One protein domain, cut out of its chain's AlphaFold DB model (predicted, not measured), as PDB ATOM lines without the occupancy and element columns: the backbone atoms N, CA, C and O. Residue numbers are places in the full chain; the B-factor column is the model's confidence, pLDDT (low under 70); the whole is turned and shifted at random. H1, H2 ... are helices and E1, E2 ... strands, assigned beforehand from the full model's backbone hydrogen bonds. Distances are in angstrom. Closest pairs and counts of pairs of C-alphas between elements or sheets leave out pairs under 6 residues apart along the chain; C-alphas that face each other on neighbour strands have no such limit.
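Overview. This is residues 9 to 113 of the 120 residues of an uncharacterized protein of Archangium gephyra (UniProt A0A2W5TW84). One strongly twisted sheet of five strands has two helices over one face, H1 along E2 and H2 slantwise across the inner strands, the two helices meeting nearly at a right angle. The link of residues 24 to 40 swings from H1 round to the opposite face before E1, where no named helix lies; residues 86 to 97 make a second long loop, from H2 to edge strand E4. The printed part has 105 residues, in the order H1 E1 E2 E3 H2 E4 E5, and the class is mixed, helices and strands. The sheet's order is E1 E2 E3 E5 E4, antiparallel throughout. The whole is compact, with a radius of gyration of the C-alphas of 12.7 A, and rounded, spanning 36 by 30 by 28 A.

Arrangement. The sheet runs, strand beside strand, E1, residues 41 to 44; E2, 47 to 55; E3, 61 to 68; E5, 107 to 113; and E4, 98 to 101. E1, E2 and E3 form a meander, each strand the antiparallel neighbour of the one before. Within hydrogen-bond range are N 42 and O 49, 2.9 A, between E1 and E2; N 52 and O 64, 2.9 A, between E2 and E3; N 65 and O 109, 2.8 A, between E3 and E5; and N 98 and O 110, 2.8 A, between E5 and E4. H1, residues 12 to 23, is on the sheet at a height of 8.1 A, over E2 and along the strands, at 25 degrees to E2 on the local plane; the closest C-alphas of H1 and E2 are those of Ala 23 and Ser 52, 4.7 A apart. H2, residues 74 to 85, is on the same face at a height of 8.9 A. On the local plane H2 stands at 58 degrees to E3, only just slantwise to the strands; their closest C-alphas, Phe 67 and Ala 77, are 6.5 A apart. E3, H2 and E4 form a split strand-helix-strand unit, two strands running the same way with E5 between them, and its crossover is right-handed. H1 touches H2 with residues 12 to 17 alone, the closest C-alphas being those of Gly 16 and Phe 84, 4.4 A apart; their lines, at 71 degrees, are only just about perpendicular. Every O i to N i+4 pair is within hydrogen-bond range in H2, and 6 of 8 in H1.

Along the chain. E2 is 25.7 A from first to last C-alpha, E3 22.8 A, E5 18.4 A, H2 16.1 A and H1 15.2 A. H1 begins at C-alpha 12 (165.326, 272.591, 161.951), and E5 ends at C-alpha 113 (162.106, 286.904, 175.802).

Size, cuts and confidence. The C-alphas farthest apart, those of Lys 10 and Thr 58, are 37.5 A apart. The printed part has no cut. The links H1 to E1 and H2 to E4 are long. Mean pLDDT of the printed part is 87.1, with residues 31 to 34 and 88 to 94 under 70.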
ATOM      1  N   HIS A   9     162.897 274.527 154.337       92.25
ATOM      2  CA  HIS A   9     164.286 274.392 154.782       92.25
ATOM      3  C   HIS A   9     164.684 272.919 154.876       92.25
ATOM      4  O   HIS A   9     163.819 272.035 154.942       92.25
ATOM      5  N   LYS A  10     165.993 272.648 154.858       91.69
ATOM      6  CA  LYS A  10     166.521 271.278 154.891       91.69
ATOM      7  C   LYS A  10     166.569 270.712 156.308       91.69
ATOM      8  O   LYS A  10     166.433 269.503 156.466       91.69
ATOM      9  N   SER A  11     166.734 271.562 157.322       94.88
ATOM     10  CA  SER A  11     166.828 271.158 158.729       94.88
ATOM     11  C   SER A  11     166.134 272.145 159.672       94.88
ATOM     12  O   SER A  11     165.844 273.284 159.297       94.88
ATOM     13  N   MET A  12     165.873 271.710 160.913       94.69
ATOM     14  CA  MET A  12     165.326 272.591 161.951       94.69
ATOM     15  C   MET A  12     166.311 273.676 162.369       94.69
ATOM     16  O   MET A  12     165.880 274.797 162.605       94.69
ATOM     17  N   SER A  13     167.614 273.391 162.392       92.88
ATOM     18  CA  SER A  13     168.637 274.402 162.683       92.88
ATOM     19  C   SER A  13     168.644 275.524 161.639       92.88
ATOM     20  O   SER A  13     168.637 276.694 162.005       92.88
ATOM     21  N   GLU A  14     168.571 275.181 160.347       91.69
ATOM     22  CA  GLU A  14     168.495 276.164 159.252       91.69
ATOM     23  C   GLU A  14     167.194 276.982 159.325       91.69
ATOM     24  O   GLU A  14     167.198 278.205 159.177       91.69
ATOM     25  N   ALA A  15     166.069 276.310 159.595       92.88
ATOM     26  CA  ALA A  15     164.792 276.979 159.815       92.88
ATOM     27  C   ALA A  15     164.858 277.944 161.006       92.88
ATOM     28  O   ALA A  15     164.346 279.058 160.914       92.88
ATOM     29  N   GLY A  16     165.502 277.524 162.094       91.62
ATOM     30  CA  GLY A  16     165.743 278.300 163.302       91.62
ATOM     31  C   GLY A  16     166.520 279.574 163.036       91.62
ATOM     32  O   GLY A  16     166.044 280.658 163.359       91.62
ATOM     33  N   GLU A  17     167.667 279.462 162.370       89.31
ATOM     34  CA  GLU A  17     168.491 280.603 161.971       89.31
ATOM     35  C   GLU A  17     167.685 281.623 161.151       89.31
ATOM     36  O   GLU A  17     167.651 282.813 161.481       89.31
ATOM     37  N   ALA A  18     166.947 281.148 160.145       88.19
ATOM     38  CA  ALA A  18     166.163 282.004 159.262       88.19
ATOM     39  C   ALA A  18     164.930 282.631 159.940       88.19
ATOM     40  O   ALA A  18     164.549 283.762 159.624       88.19
ATOM     41  N   LEU A  19     164.224 281.896 160.801       89.69
ATOM     42  CA  LEU A  19     162.985 282.356 161.436       89.69
ATOM     43  C   LEU A  19     163.240 283.177 162.694       89.69
ATOM     44  O   LEU A  19     162.580 284.199 162.863       89.69
ATOM     45  N   LEU A  20     164.176 282.773 163.555       87.94
ATOM     46  CA  LEU A  20     164.447 283.479 164.806       87.94
ATOM     47  C   LEU A  20     164.963 284.890 164.539       87.94
ATOM     48  O   LEU A  20     164.437 285.818 165.143       87.94
ATOM     49  N   HIS A  21     165.866 285.076 163.566       84.06
ATOM     50  CA  HIS A  21     166.357 286.406 163.180       84.06
ATOM     51  C   HIS A  21     165.208 287.355 162.808       84.06
ATOM     52  O   HIS A  21     165.197 288.526 163.175       84.06
ATOM     53  N   ARG A  22     164.209 286.848 162.079       83.62
ATOM     54  CA  ARG A  22     163.025 287.628 161.690       83.62
ATOM     55  C   ARG A  22     162.042 287.812 162.842       83.62
ATOM     56  O   ARG A  22     161.407 288.852 162.925       83.62
ATOM     57  N   ALA A  23     161.876 286.810 163.699       86.19
ATOM     58  CA  ALA A  23     160.926 286.862 164.803       86.19
ATOM     59  C   ALA A  23     161.340 287.883 165.873       86.19
ATOM     60  O   ALA A  23     160.473 288.515 166.467       86.19
ATOM     61  N   VAL A  24     162.647 288.053 166.101       84.56
ATOM     62  CA  VAL A  24     163.176 288.971 167.123       84.56
ATOM     63  C   VAL A  24     163.325 290.420 166.656       84.56
ATOM     64  O   VAL A  24     163.605 291.277 167.485       84.56
ATOM     65  N   ASP A  25     163.102 290.708 165.374       83.75
ATOM     66  CA  ASP A  25     163.069 292.069 164.827       83.75
ATOM     67  C   ASP A  25     161.855 292.842 165.392       83.75
ATOM     68  O   ASP A  25     160.715 292.478 165.075       83.75
ATOM     69  N   PRO A  26     162.061 293.902 166.203       83.31
ATOM     70  CA  PRO A  26     160.975 294.643 166.843       83.31
ATOM     71  C   PRO A  26     159.957 295.233 165.867       83.31
ATOM     72  O   PRO A  26     158.779 295.349 166.204       83.31
ATOM     73  N   HIS A  27     160.362 295.543 164.631       82.06
ATOM     74  CA  HIS A  27     159.453 296.066 163.606       82.06
ATOM     75  C   HIS A  27     158.436 295.029 163.113       82.06
ATOM     76  O   HIS A  27     157.484 295.373 162.411       82.06
ATOM     77  N   ARG A  28     158.631 293.755 163.466       77.12
ATOM     78  CA  ARG A  28     157.756 292.630 163.110       77.12
ATOM     79  C   ARG A  28     156.925 292.132 164.286       77.12
ATOM     80  O   ARG A  28     156.132 291.204 164.110       77.12
ATOM     81  N   TRP A  29     157.107 292.709 165.472       83.69
ATOM     82  CA  TRP A  29     156.347 292.327 166.653       83.69
ATOM     83  C   TRP A  29     154.907 292.805 166.521       83.69
ATOM     84  O   TRP A  29     154.626 293.898 166.030       83.69
ATOM     85  N   ALA A  30     153.977 291.972 166.969       70.00
ATOM     86  CA  ALA A  30     152.560 292.279 166.910       70.00
ATOM     87  C   ALA A  30     151.948 292.159 168.308       70.00
ATOM     88  O   ALA A  30     152.020 291.116 168.953       70.00
ATOM     89  N   THR A  31     151.309 293.238 168.758       65.69
ATOM     90  CA  THR A  31     150.633 293.345 170.064       65.69
ATOM     91  C   THR A  31     149.361 292.494 170.156       65.69
ATOM     92  O   THR A  31     148.906 292.157 171.244       65.69
ATOM     93  N   HIS A  32     148.798 292.100 169.008       62.44
ATOM     94  CA  HIS A  32     147.599 291.259 168.890       62.44
ATOM     95  C   HIS A  32     147.767 290.178 167.812       62.44
ATOM     96  O   HIS A  32     146.867 289.918 167.010       62.44
ATOM     97  N   ALA A  33     148.959 289.585 167.739       60.19
ATOM     98  CA  ALA A  33     149.290 288.622 166.701       60.19
ATOM     99  C   ALA A  33     148.398 287.373 166.777       60.19
ATOM    100  O   ALA A  33     148.135 286.820 167.847       60.19
ATOM    101  N   ARG A  34     147.989 286.855 165.612       66.88
ATOM    102  CA  ARG A  34     147.570 285.450 165.526       66.88
ATOM    103  C   ARG A  34     148.752 284.595 165.988       66.88
ATOM    104  O   ARG A  34     149.854 284.804 165.494       66.88
ATOM    105  N   ARG A  35     148.503 283.597 166.848       71.19
ATOM    106  CA  ARG A  35     149.533 282.674 167.384       71.19
ATOM    107  C   ARG A  35     150.444 282.062 166.314       71.19
ATOM    108  O   ARG A  35     151.570 281.683 166.606       71.19
ATOM    109  N   VAL A  36     149.937 281.945 165.086       76.44
ATOM    110  CA  VAL A  36     150.679 281.499 163.908       76.44
ATOM    111  C   VAL A  36     150.489 282.530 162.798       76.44
ATOM    112  O   VAL A  36     149.363 282.726 162.321       76.44
ATOM    113  N   ASN A  37     151.585 283.165 162.378       75.81
ATOM    114  CA  ASN A  37     151.616 284.111 161.266       75.81
ATOM    115  C   ASN A  37     152.173 283.430 160.006       75.81
ATOM    116  O   ASN A  37     153.202 282.760 160.047       75.81
ATOM    117  N   VAL A  38     151.493 283.623 158.876       74.44
ATOM    118  CA  VAL A  38     151.885 283.075 157.573       74.44
ATOM    119  C   VAL A  38     153.212 283.663 157.076       74.44
ATOM    120  O   VAL A  38     153.905 283.011 156.303       74.44
ATOM    121  N   ASP A  39     153.593 284.849 157.549       76.88
ATOM    122  CA  ASP A  39     154.857 285.492 157.166       76.88
ATOM    123  C   ASP A  39     156.070 284.913 157.912       76.88
ATOM    124  O   ASP A  39     157.202 284.990 157.432       76.88
ATOM    125  N   ASN A  40     155.823 284.268 159.057       85.75
ATOM    126  CA  ASN A  40     156.845 283.664 159.910       85.75
ATOM    127  C   ASN A  40     156.642 282.152 160.063       85.75
ATOM    128  O   ASN A  40     156.911 281.593 161.122       85.75
ATOM    129  N   ILE A  41     156.174 281.484 159.006       91.69
ATOM    130  CA  ILE A  41     156.037 280.026 158.949       91.69
ATOM    131  C   ILE A  41     156.981 279.443 157.893       91.69
ATOM    132  O   ILE A  41     157.158 280.012 156.816       91.69
ATOM    133  N   CYS A  42     157.553 278.277 158.162       93.25
ATOM    134  CA  CYS A  42     158.248 277.470 157.164       93.25
ATOM    135  C   CYS A  42     157.915 275.979 157.331       93.25
ATOM    136  O   CYS A  42     157.157 275.582 158.220       93.25
ATOM    137  N   ARG A  43     158.460 275.141 156.446       95.69
ATOM    138  CA  ARG A  43     158.378 273.679 156.513       95.69
ATOM    139  C   ARG A  43     159.756 273.045 156.554       95.69
ATOM    140  O   ARG A  43     160.633 273.434 155.787       95.69
ATOM    141  N   VAL A  44     159.886 272.013 157.376       95.94
ATOM    142  CA  VAL A  44     161.027 271.095 157.412       95.94
ATOM    143  C   VAL A  44     160.451 269.686 157.323       95.94
ATOM    144  O   VAL A  44     159.755 269.224 158.225       95.94
ATOM    145  N   GLY A  45     160.644 269.031 156.176       94.31
ATOM    146  CA  GLY A  45     159.963 267.769 155.873       94.31
ATOM    147  C   GLY A  45     158.432 267.893 155.958       94.31
ATOM    148  O   GLY A  45     157.811 268.695 155.251       94.31
ATOM    149  N   SER A  46     157.813 267.084 156.820       94.50
ATOM    150  CA  SER A  46     156.363 267.076 157.056       94.50
ATOM    151  C   SER A  46     155.898 268.102 158.098       94.50
ATOM    152  O   SER A  46     154.697 268.373 158.162       94.50
ATOM    153  N   VAL A  47     156.820 268.699 158.857       96.75
ATOM    154  CA  VAL A  47     156.522 269.609 159.968       96.75
ATOM    155  C   VAL A  47     156.489 271.053 159.477       96.75
ATOM    156  O   VAL A  47     157.363 271.504 158.737       96.75
ATOM    157  N   GLN A  48     155.460 271.785 159.886       96.50
ATOM    158  CA  GLN A  48     155.409 273.238 159.823       96.50
ATOM    159  C   GLN A  48     155.940 273.805 161.135       96.50
ATOM    160  O   GLN A  48     155.568 273.322 162.202       96.50
ATOM    161  N   VAL A  49     156.761 274.844 161.047       95.88
ATOM    162  CA  VAL A  49     157.248 275.586 162.210       95.88
ATOM    163  C   VAL A  49     156.987 277.071 162.011       95.88
ATOM    164  O   VAL A  49     157.109 277.583 160.898       95.88
ATOM    165  N   CYS A  50     156.585 277.746 163.080       94.31
ATOM    166  CA  CYS A  50     156.360 279.181 163.122       94.31
ATOM    167  C   CYS A  50     157.091 279.778 164.320       94.31
ATOM    168  O   CYS A  50     157.071 279.176 165.390       94.31
ATOM    169  N   ALA A  51     157.681 280.961 164.160       91.81
ATOM    170  CA  ALA A  51     158.287 281.702 165.263       91.81
ATOM    171  C   ALA A  51     157.767 283.143 165.313       91.81
ATOM    172  O   ALA A  51     157.639 283.806 164.284       91.81
ATOM    173  N   SER A  52     157.473 283.643 166.506       90.19
ATOM    174  CA  SER A  52     157.048 285.027 166.718       90.19
ATOM    175  C   SER A  52     157.462 285.516 168.096       90.19
ATOM    176  O   SER A  52     157.608 284.721 169.021       90.19
ATOM    177  N   VAL A  53     157.619 286.830 168.235       88.56
ATOM    178  CA  VAL A  53     157.626 287.480 169.543       88.56
ATOM    179  C   VAL A  53     156.252 288.092 169.772       88.56
ATOM    180  O   VAL A  53     155.783 288.911 168.981       88.56
ATOM    181  N   ASP A  54     155.607 287.657 170.846       85.94
ATOM    182  CA  ASP A  54     154.341 288.201 171.312       85.94
ATOM    183  C   ASP A  54     154.610 289.245 172.396       85.94
ATOM    184  O   ASP A  54     155.428 289.017 173.289       85.94
ATOM    185  N   VAL A  55     153.904 290.374 172.327       85.69
ATOM    186  CA  VAL A  55     153.979 291.446 173.329       85.69
ATOM    187  C   VAL A  55     152.675 291.464 174.115       85.69
ATOM    188  O   VAL A  55     151.599 291.605 173.534       85.69
ATOM    189  N   THR A  56     152.752 291.303 175.433       84.19
ATOM    190  CA  THR A  56     151.579 291.377 176.308       84.19
ATOM    191  C   THR A  56     151.136 292.834 176.508       84.19
ATOM    192  O   THR A  56     151.926 293.760 176.313       84.19
ATOM    193  N   PRO A  57     149.897 293.081 176.980       83.44
ATOM    194  CA  PRO A  57     149.469 294.427 177.376       83.44
ATOM    195  C   PRO A  57     150.338 295.065 178.474       83.44
ATOM    196  O   PRO A  57     150.387 296.285 178.583       83.44
ATOM    197  N   THR A  58     151.037 294.251 179.274       85.69
ATOM    198  CA  THR A  58     151.998 294.680 180.305       85.69
ATOM    199  C   THR A  58     153.418 294.891 179.762       85.69
ATOM    200  O   THR A  58     154.342 295.068 180.551       85.69
ATOM    201  N   LEU A  59     153.596 294.895 178.433       82.88
ATOM    202  CA  LEU A  59     154.874 295.053 177.725       82.88
ATOM    203  C   LEU A  59     155.897 293.938 177.995       82.88
ATOM    204  O   LEU A  59     157.092 294.105 177.756       82.88
ATOM    205  N   GLU A  60     155.443 292.774 178.451       85.31
ATOM    206  CA  GLU A  60     156.298 291.595 178.510       85.31
ATOM    207  C   GLU A  60     156.391 290.960 177.127       85.31
ATOM    208  O   GLU A  60     155.399 290.873 176.401       85.31
ATOM    209  N   THR A  61     157.585 290.493 176.763       86.31
ATOM    210  CA  THR A  61     157.807 289.849 175.467       86.31
ATOM    211  C   THR A  61     158.029 288.357 175.638       86.31
ATOM    212  O   THR A  61     158.710 287.909 176.566       86.31
ATOM    213  N   TYR A  62     157.433 287.572 174.749       88.56
ATOM    214  CA  TYR A  62     157.530 286.120 174.756       88.56
ATOM    215  C   TYR A  62     157.925 285.623 173.377       88.56
ATOM    216  O   TYR A  62     157.233 285.894 172.401       88.56
ATOM    217  N   LEU A  63     159.009 284.855 173.300       89.81
ATOM    218  CA  LEU A  63     159.306 284.076 172.109       89.81
ATOM    219  C   LEU A  63     158.366 282.878 172.097       89.81
ATOM    220  O   LEU A  63     158.374 282.065 173.024       89.81
ATOM    221  N   ARG A  64     157.596 282.757 171.023       92.44
ATOM    222  CA  ARG A  64     156.762 281.604 170.732       92.44
ATOM    223  C   ARG A  64     157.315 280.867 169.526       92.44
ATOM    224  O   ARG A  64     157.478 281.449 168.458       92.44
ATOM    225  N   VAL A  65     157.539 279.569 169.685       94.31
ATOM    226  CA  VAL A  65     157.841 278.645 168.593       94.31
ATOM    227  C   VAL A  65     156.728 277.613 168.543       94.31
ATOM    228  O   VAL A  65     156.406 276.985 169.545       94.31
ATOM    229  N   SER A  66     156.092 277.474 167.388       96.25
ATOM    230  CA  SER A  66     154.932 276.604 167.208       96.25
ATOM    231  C   SER A  66     155.226 275.553 166.157       96.25
ATOM    232  O   SER A  66     155.710 275.898 165.081       96.25
ATOM    233  N   PHE A  67     154.876 274.301 166.432       97.44
ATOM    234  CA  PHE A  67     155.058 273.184 165.514       97.44
ATOM    235  C   PHE A  67     153.729 272.533 165.166       97.44
ATOM    236  O   PHE A  67     152.839 272.416 166.007       97.44
ATOM    237  N   LYS A  68     153.612 272.068 163.924       97.12
ATOM    238  CA  LYS A  68     152.496 271.235 163.486       97.12
ATOM    239  C   LYS A  68     152.966 270.205 162.477       97.12
ATOM    240  O   LYS A  68     153.555 270.550 161.457       97.12
ATOM    241  N   GLY A  69     152.650 268.942 162.718       95.88
ATOM    242  CA  GLY A  69     153.007 267.840 161.832       95.88
ATOM    243  C   GLY A  69     152.075 266.644 162.015       95.88
ATOM    244  O   GLY A  69     151.326 266.588 162.991       95.88
ATOM    245  N   PRO A  70     152.079 265.689 161.074       94.50
ATOM    246  CA  PRO A  70     151.269 264.483 161.190       94.50
ATOM    247  C   PRO A  70     151.719 263.656 162.400       94.50
ATOM    248  O   PRO A  70     152.861 263.212 162.433       94.50
ATOM    249  N   LYS A  71     150.808 263.431 163.360       91.81
ATOM    250  CA  LYS A  71     151.056 262.670 164.602       91.81
ATOM    251  C   LYS A  71     152.209 263.212 165.463       91.81
ATOM    252  O   LYS A  71     152.764 262.459 166.249       91.81
ATOM    253  N   LEU A  72     152.550 264.494 165.319       96.19
ATOM    254  CA  LEU A  72     153.614 265.113 166.104       96.19
ATOM    255  C   LEU A  72     153.206 265.161 167.581       96.19
ATOM    256  O   LEU A  72     152.188 265.764 167.920       96.19
ATOM    257  N   SER A  73     153.992 264.531 168.444       96.50
ATOM    258  CA  SER A  73     153.806 264.572 169.892       96.50
ATOM    259  C   SER A  73     154.519 265.778 170.524       96.50
ATOM    260  O   SER A  73     155.467 266.317 169.945       96.50
ATOM    261  N   PRO A  74     154.125 266.203 171.740       96.00
ATOM    262  CA  PRO A  74     154.829 267.261 172.468       96.00
ATOM    263  C   PRO A  74     156.310 266.966 172.723       96.00
ATOM    264  O   PRO A  74     157.117 267.890 172.692       96.00
ATOM    265  N   MET A  75     156.671 265.695 172.939       95.94
ATOM    266  CA  MET A  75     158.059 265.295 173.187       95.94
ATOM    267  C   MET A  75     158.913 265.445 171.923       95.94
ATOM    268  O   MET A  75     159.943 266.110 171.954       95.94
ATOM    269  N   GLU A  76     158.435 264.934 170.786       97.12
ATOM    270  CA  GLU A  76     159.111 265.122 169.494       97.12
ATOM    271  C   GLU A  76     159.210 266.611 169.139       97.12
ATOM    272  O   GLU A  76     160.229 267.079 168.640       97.12
ATOM    273  N   ALA A  77     158.169 267.398 169.427       97.31
ATOM    274  CA  ALA A  77     158.199 268.836 169.192       97.31
ATOM    275  C   ALA A  77     159.229 269.564 170.081       97.31
ATOM    276  O   ALA A  77     159.815 270.548 169.634       97.31
ATOM    277  N   ALA A  78     159.494 269.073 171.296       95.75
ATOM    278  CA  ALA A  78     160.538 269.605 172.169       95.75
ATOM    279  C   ALA A  78     161.952 269.298 171.636       95.75
ATOM    280  O   ALA A  78     162.813 270.175 171.650       95.75
ATOM    281  N   GLU A  79     162.181 268.106 171.078       95.25
ATOM    282  CA  GLU A  79     163.444 267.781 170.394       95.25
ATOM    283  C   GLU A  79     163.664 268.676 169.162       95.25
ATOM    284  O   GLU A  79     164.766 269.170 168.907       95.25
ATOM    285  N   LEU A  80     162.598 268.941 168.398       96.38
ATOM    286  CA  LEU A  80     162.649 269.868 167.264       96.38
ATOM    287  C   LEU A  80     162.915 271.305 167.720       96.38
ATOM    288  O   LEU A  80     163.637 272.027 167.035       96.38
ATOM    289  N   LEU A  81     162.371 271.721 168.868       95.19
ATOM    290  CA  LEU A  81     162.647 273.021 169.476       95.19
ATOM    291  C   LEU A  81     164.124 273.176 169.842       95.19
ATOM    292  O   LEU A  81     164.706 274.229 169.576       95.19
ATOM    293  N   GLU A  82     164.744 272.146 170.415       92.19
ATOM    294  CA  GLU A  82     166.172 272.161 170.741       92.19
ATOM    295  C   GLU A  82     167.020 272.345 169.474       92.19
ATOM    296  O   GLU A  82     167.862 273.243 169.402       92.19
ATOM    297  N   GLN A  83     166.728 271.584 168.416       93.38
ATOM    298  CA  GLN A  83     167.402 271.743 167.125       93.38
ATOM    299  C   GLN A  83     167.163 273.131 166.517       93.38
ATOM    300  O   GLN A  83     168.096 273.761 166.015       93.38
ATOM    301  N   PHE A  84     165.931 273.635 166.585       93.00
ATOM    302  CA  PHE A  84     165.538 274.941 166.059       93.00
ATOM    303  C   PHE A  84     166.233 276.102 166.781       93.00
ATOM    304  O   PHE A  84     166.545 277.122 166.177       93.00
ATOM    305  N   THR A  85     166.517 275.951 168.071       89.81
ATOM    306  CA  THR A  85     167.144 276.990 168.903       89.81
ATOM    307  C   THR A  85     168.653 276.793 169.098       89.81
ATOM    308  O   THR A  85     169.294 277.585 169.791       89.81
ATOM    309  N   SER A  86     169.232 275.770 168.457       85.38
ATOM    310  CA  SER A  86     170.646 275.375 168.582       85.38
ATOM    311  C   SER A  86     171.647 276.449 168.145       85.38
ATOM    312  O   SER A  86     172.722 276.566 168.740       85.38
ATOM    313  N   ALA A  87     171.298 277.266 167.145       70.62
ATOM    314  CA  ALA A  87     172.020 278.491 166.826       70.62
ATOM    315  C   ALA A  87     171.784 279.469 167.983       70.62
ATOM    316  O   ALA A  87     170.775 280.167 168.011       70.62
ATOM    317  N   ARG A  88     172.657 279.417 168.998       62.56
ATOM    318  CA  ARG A  88     172.496 280.098 170.289       62.56
ATOM    319  C   ARG A  88     172.128 281.575 170.112       62.56
ATOM    320  O   ARG A  88     173.002 282.423 169.971       62.56
ATOM    321  N   TYR A  89     170.841 281.886 170.211       62.28
ATOM    322  CA  TYR A  89     170.395 283.214 170.603       62.28
ATOM    323  C   TYR A  89     170.585 283.328 172.112       62.28
ATOM    324  O   TYR A  89     170.370 282.354 172.838       62.28
ATOM    325  N   THR A  90     171.037 284.489 172.593       60.19
ATOM    326  CA  THR A  90     171.272 284.719 174.024       60.19
ATOM    327  C   THR A  90     169.949 284.678 174.770       60.19
ATOM    328  O   THR A  90     169.228 285.658 174.929       60.19
ATOM    329  N   PHE A  91     169.620 283.478 175.193       65.12
ATOM    330  CA  PHE A  91     168.490 283.144 176.011       65.12
ATOM    331  C   PHE A  91     168.825 283.468 177.466       65.12
ATOM    332  O   PHE A  91     169.883 283.073 177.951       65.12
ATOM    333  N   ILE A  92     167.916 284.136 178.183       65.75
ATOM    334  CA  ILE A  92     168.025 284.254 179.644       65.75
ATOM    335  C   ILE A  92     168.169 282.835 180.233       65.75
ATOM    336  O   ILE A  92     167.317 281.979 179.956       65.75
ATOM    337  N   PRO A  93     169.239 282.541 180.986       63.62
ATOM    338  CA  PRO A  93     169.420 281.228 181.588       63.62
ATOM    339  C   PRO A  93     168.304 280.941 182.603       63.62
ATOM    340  O   PRO A  93     167.746 281.860 183.197       63.62
ATOM    341  N   ASN A  94     167.992 279.659 182.814       67.25
ATOM    342  CA  ASN A  94     167.015 279.178 183.807       67.25
ATOM    343  C   ASN A  94     165.558 279.628 183.591       67.25
ATOM    344  O   ASN A  94     164.772 279.634 184.535       67.25
ATOM    345  N   ILE A  95     165.181 279.991 182.362       75.19
ATOM    346  CA  ILE A  95     163.774 280.205 182.000       75.19
ATOM    347  C   ILE A  95     163.249 278.976 181.270       75.19
ATOM    348  O   ILE A  95     163.775 278.594 180.222       75.19
ATOM    349  N   GLU A  96     162.196 278.390 181.828       85.50
ATOM    350  CA  GLU A  96     161.499 277.239 181.267       85.50
ATOM    351  C   GLU A  96     160.619 277.627 180.069       85.50
ATOM    352  O   GLU A  96     160.167 278.768 179.923       85.50
ATOM    353  N   TRP A  97     160.372 276.646 179.202       91.69
ATOM    354  CA  TRP A  97     159.387 276.754 178.134       91.69
ATOM    355  C   TRP A  97     158.015 276.319 178.646       91.69
ATOM    356  O   TRP A  97     157.855 275.216 179.160       91.69
ATOM    357  N   PHE A  98     157.009 277.159 178.437       93.50
ATOM    358  CA  PHE A  98     155.605 276.808 178.617       93.50
ATOM    359  C   PHE A  98     155.087 276.113 177.364       93.50
ATOM    360  O   PHE A  98     155.339 276.587 176.253       93.50
ATOM    361  N   VAL A  99     154.339 275.023 177.541       95.31
ATOM    362  CA  VAL A  99     153.814 274.210 176.438       95.31
ATOM    363  C   VAL A  99     152.290 274.266 176.415       95.31
ATOM    364  O   VAL A  99     151.641 274.063 177.437       95.31
ATOM    365  N   GLU A 100     151.716 274.512 175.241       95.50
ATOM    366  CA  GLU A 100     150.270 274.500 175.001       95.50
ATOM    367  C   GLU A 100     149.973 273.808 173.666       95.50
ATOM    368  O   GLU A 100     150.716 273.987 172.704       95.50
ATOM    369  N   ILE A 101     148.876 273.054 173.580       95.50
ATOM    370  CA  ILE A 101     148.366 272.518 172.313       95.50
ATOM    371  C   ILE A 101     147.053 273.229 171.991       95.50
ATOM    372  O   ILE A 101     146.137 273.213 172.814       95.50
ATOM    373  N   ASP A 102     146.954 273.866 170.823       93.69
ATOM    374  CA  ASP A 102     145.719 274.542 170.414       93.69
ATOM    375  C   ASP A 102     144.702 273.595 169.753       93.69
ATOM    376  O   ASP A 102     145.001 272.465 169.371       93.69
ATOM    377  N   ALA A 103     143.475 274.086 169.552       92.12
ATOM    378  CA  ALA A 103     142.392 273.343 168.896       92.12
ATOM    379  C   ALA A 103     142.664 272.992 167.417       92.12
ATOM    380  O   ALA A 103     141.839 272.358 166.762       92.12
ATOM    381  N   ARG A 104     143.781 273.459 166.851       92.12
ATOM    382  CA  ARG A 104     144.231 273.177 165.487       92.12
ATOM    383  C   ARG A 104     145.474 272.283 165.498       92.12
ATOM    384  O   ARG A 104     146.140 272.224 164.460       92.12
ATOM    385  N   ASP A 105     145.773 271.613 166.606       94.19
ATOM    386  CA  ASP A 105     146.918 270.717 166.799       94.19
ATOM    387  C   ASP A 105     148.281 271.395 166.590       94.19
ATOM    388  O   ASP A 105     149.247 270.757 166.163       94.19
ATOM    389  N   TRP A 106     148.374 272.705 166.830       96.44
ATOM    390  CA  TRP A 106     149.673 273.348 166.981       96.44
ATOM    391  C   TRP A 106     150.190 273.130 168.393       96.44
ATOM    392  O   TRP A 106     149.489 273.410 169.360       96.44
ATOM    393  N   ILE A 107     151.436 272.684 168.498       97.50
ATOM    394  CA  ILE A 107     152.167 272.594 169.758       97.50
ATOM    395  C   ILE A 107     152.987 273.872 169.889       97.50
ATOM    396  O   ILE A 107     153.908 274.110 169.106       97.50
ATOM    397  N   HIS A 108     152.625 274.709 170.848       96.06
ATOM    398  CA  HIS A 108     153.242 275.995 171.120       96.06
ATOM    399  C   HIS A 108     154.202 275.878 172.293       96.06
ATOM    400  O   HIS A 108     153.803 275.489 173.386       96.06
ATOM    401  N   PHE A 109     155.435 276.310 172.079       95.25
ATOM    402  CA  PHE A 109     156.418 276.555 173.118       95.25
ATOM    403  C   PHE A 109     156.556 278.058 173.269       95.25
ATOM    404  O   PHE A 109     156.902 278.744 172.310       95.25
ATOM    405  N   SER A 110     156.247 278.584 174.448       92.38
ATOM    406  CA  SER A 110     156.378 280.008 174.750       92.38
ATOM    407  C   SER A 110     157.343 280.206 175.904       92.38
ATOM    408  O   SER A 110     157.353 279.442 176.862       92.38
ATOM    409  N   ARG A 111     158.159 281.243 175.822       90.44
ATOM    410  CA  ARG A 111     159.198 281.527 176.806       90.44
ATOM    411  C   ARG A 111     159.382 283.029 176.906       90.44
ATOM    412  O   ARG A 111     159.350 283.707 175.881       90.44
ATOM    413  N   LYS A 112     159.651 283.542 178.109       88.50
ATOM    414  CA  LYS A 112     159.977 284.962 178.277       88.50
ATOM    415  C   LYS A 112     161.215 285.311 177.450       88.50
ATOM    416  O   LYS A 112     162.257 284.652 177.541       88.50
ATOM    417  N   TYR A 113     161.059 286.328 176.619       85.50
ATOM    418  CA  TYR A 113     162.106 286.904 175.802       85.50
ATOM    419  C   TYR A 113     162.499 288.253 176.404       85.50
ATOM    420  O   TYR A 113     161.690 288.971 176.988       85.50
TER     421      TYR A 113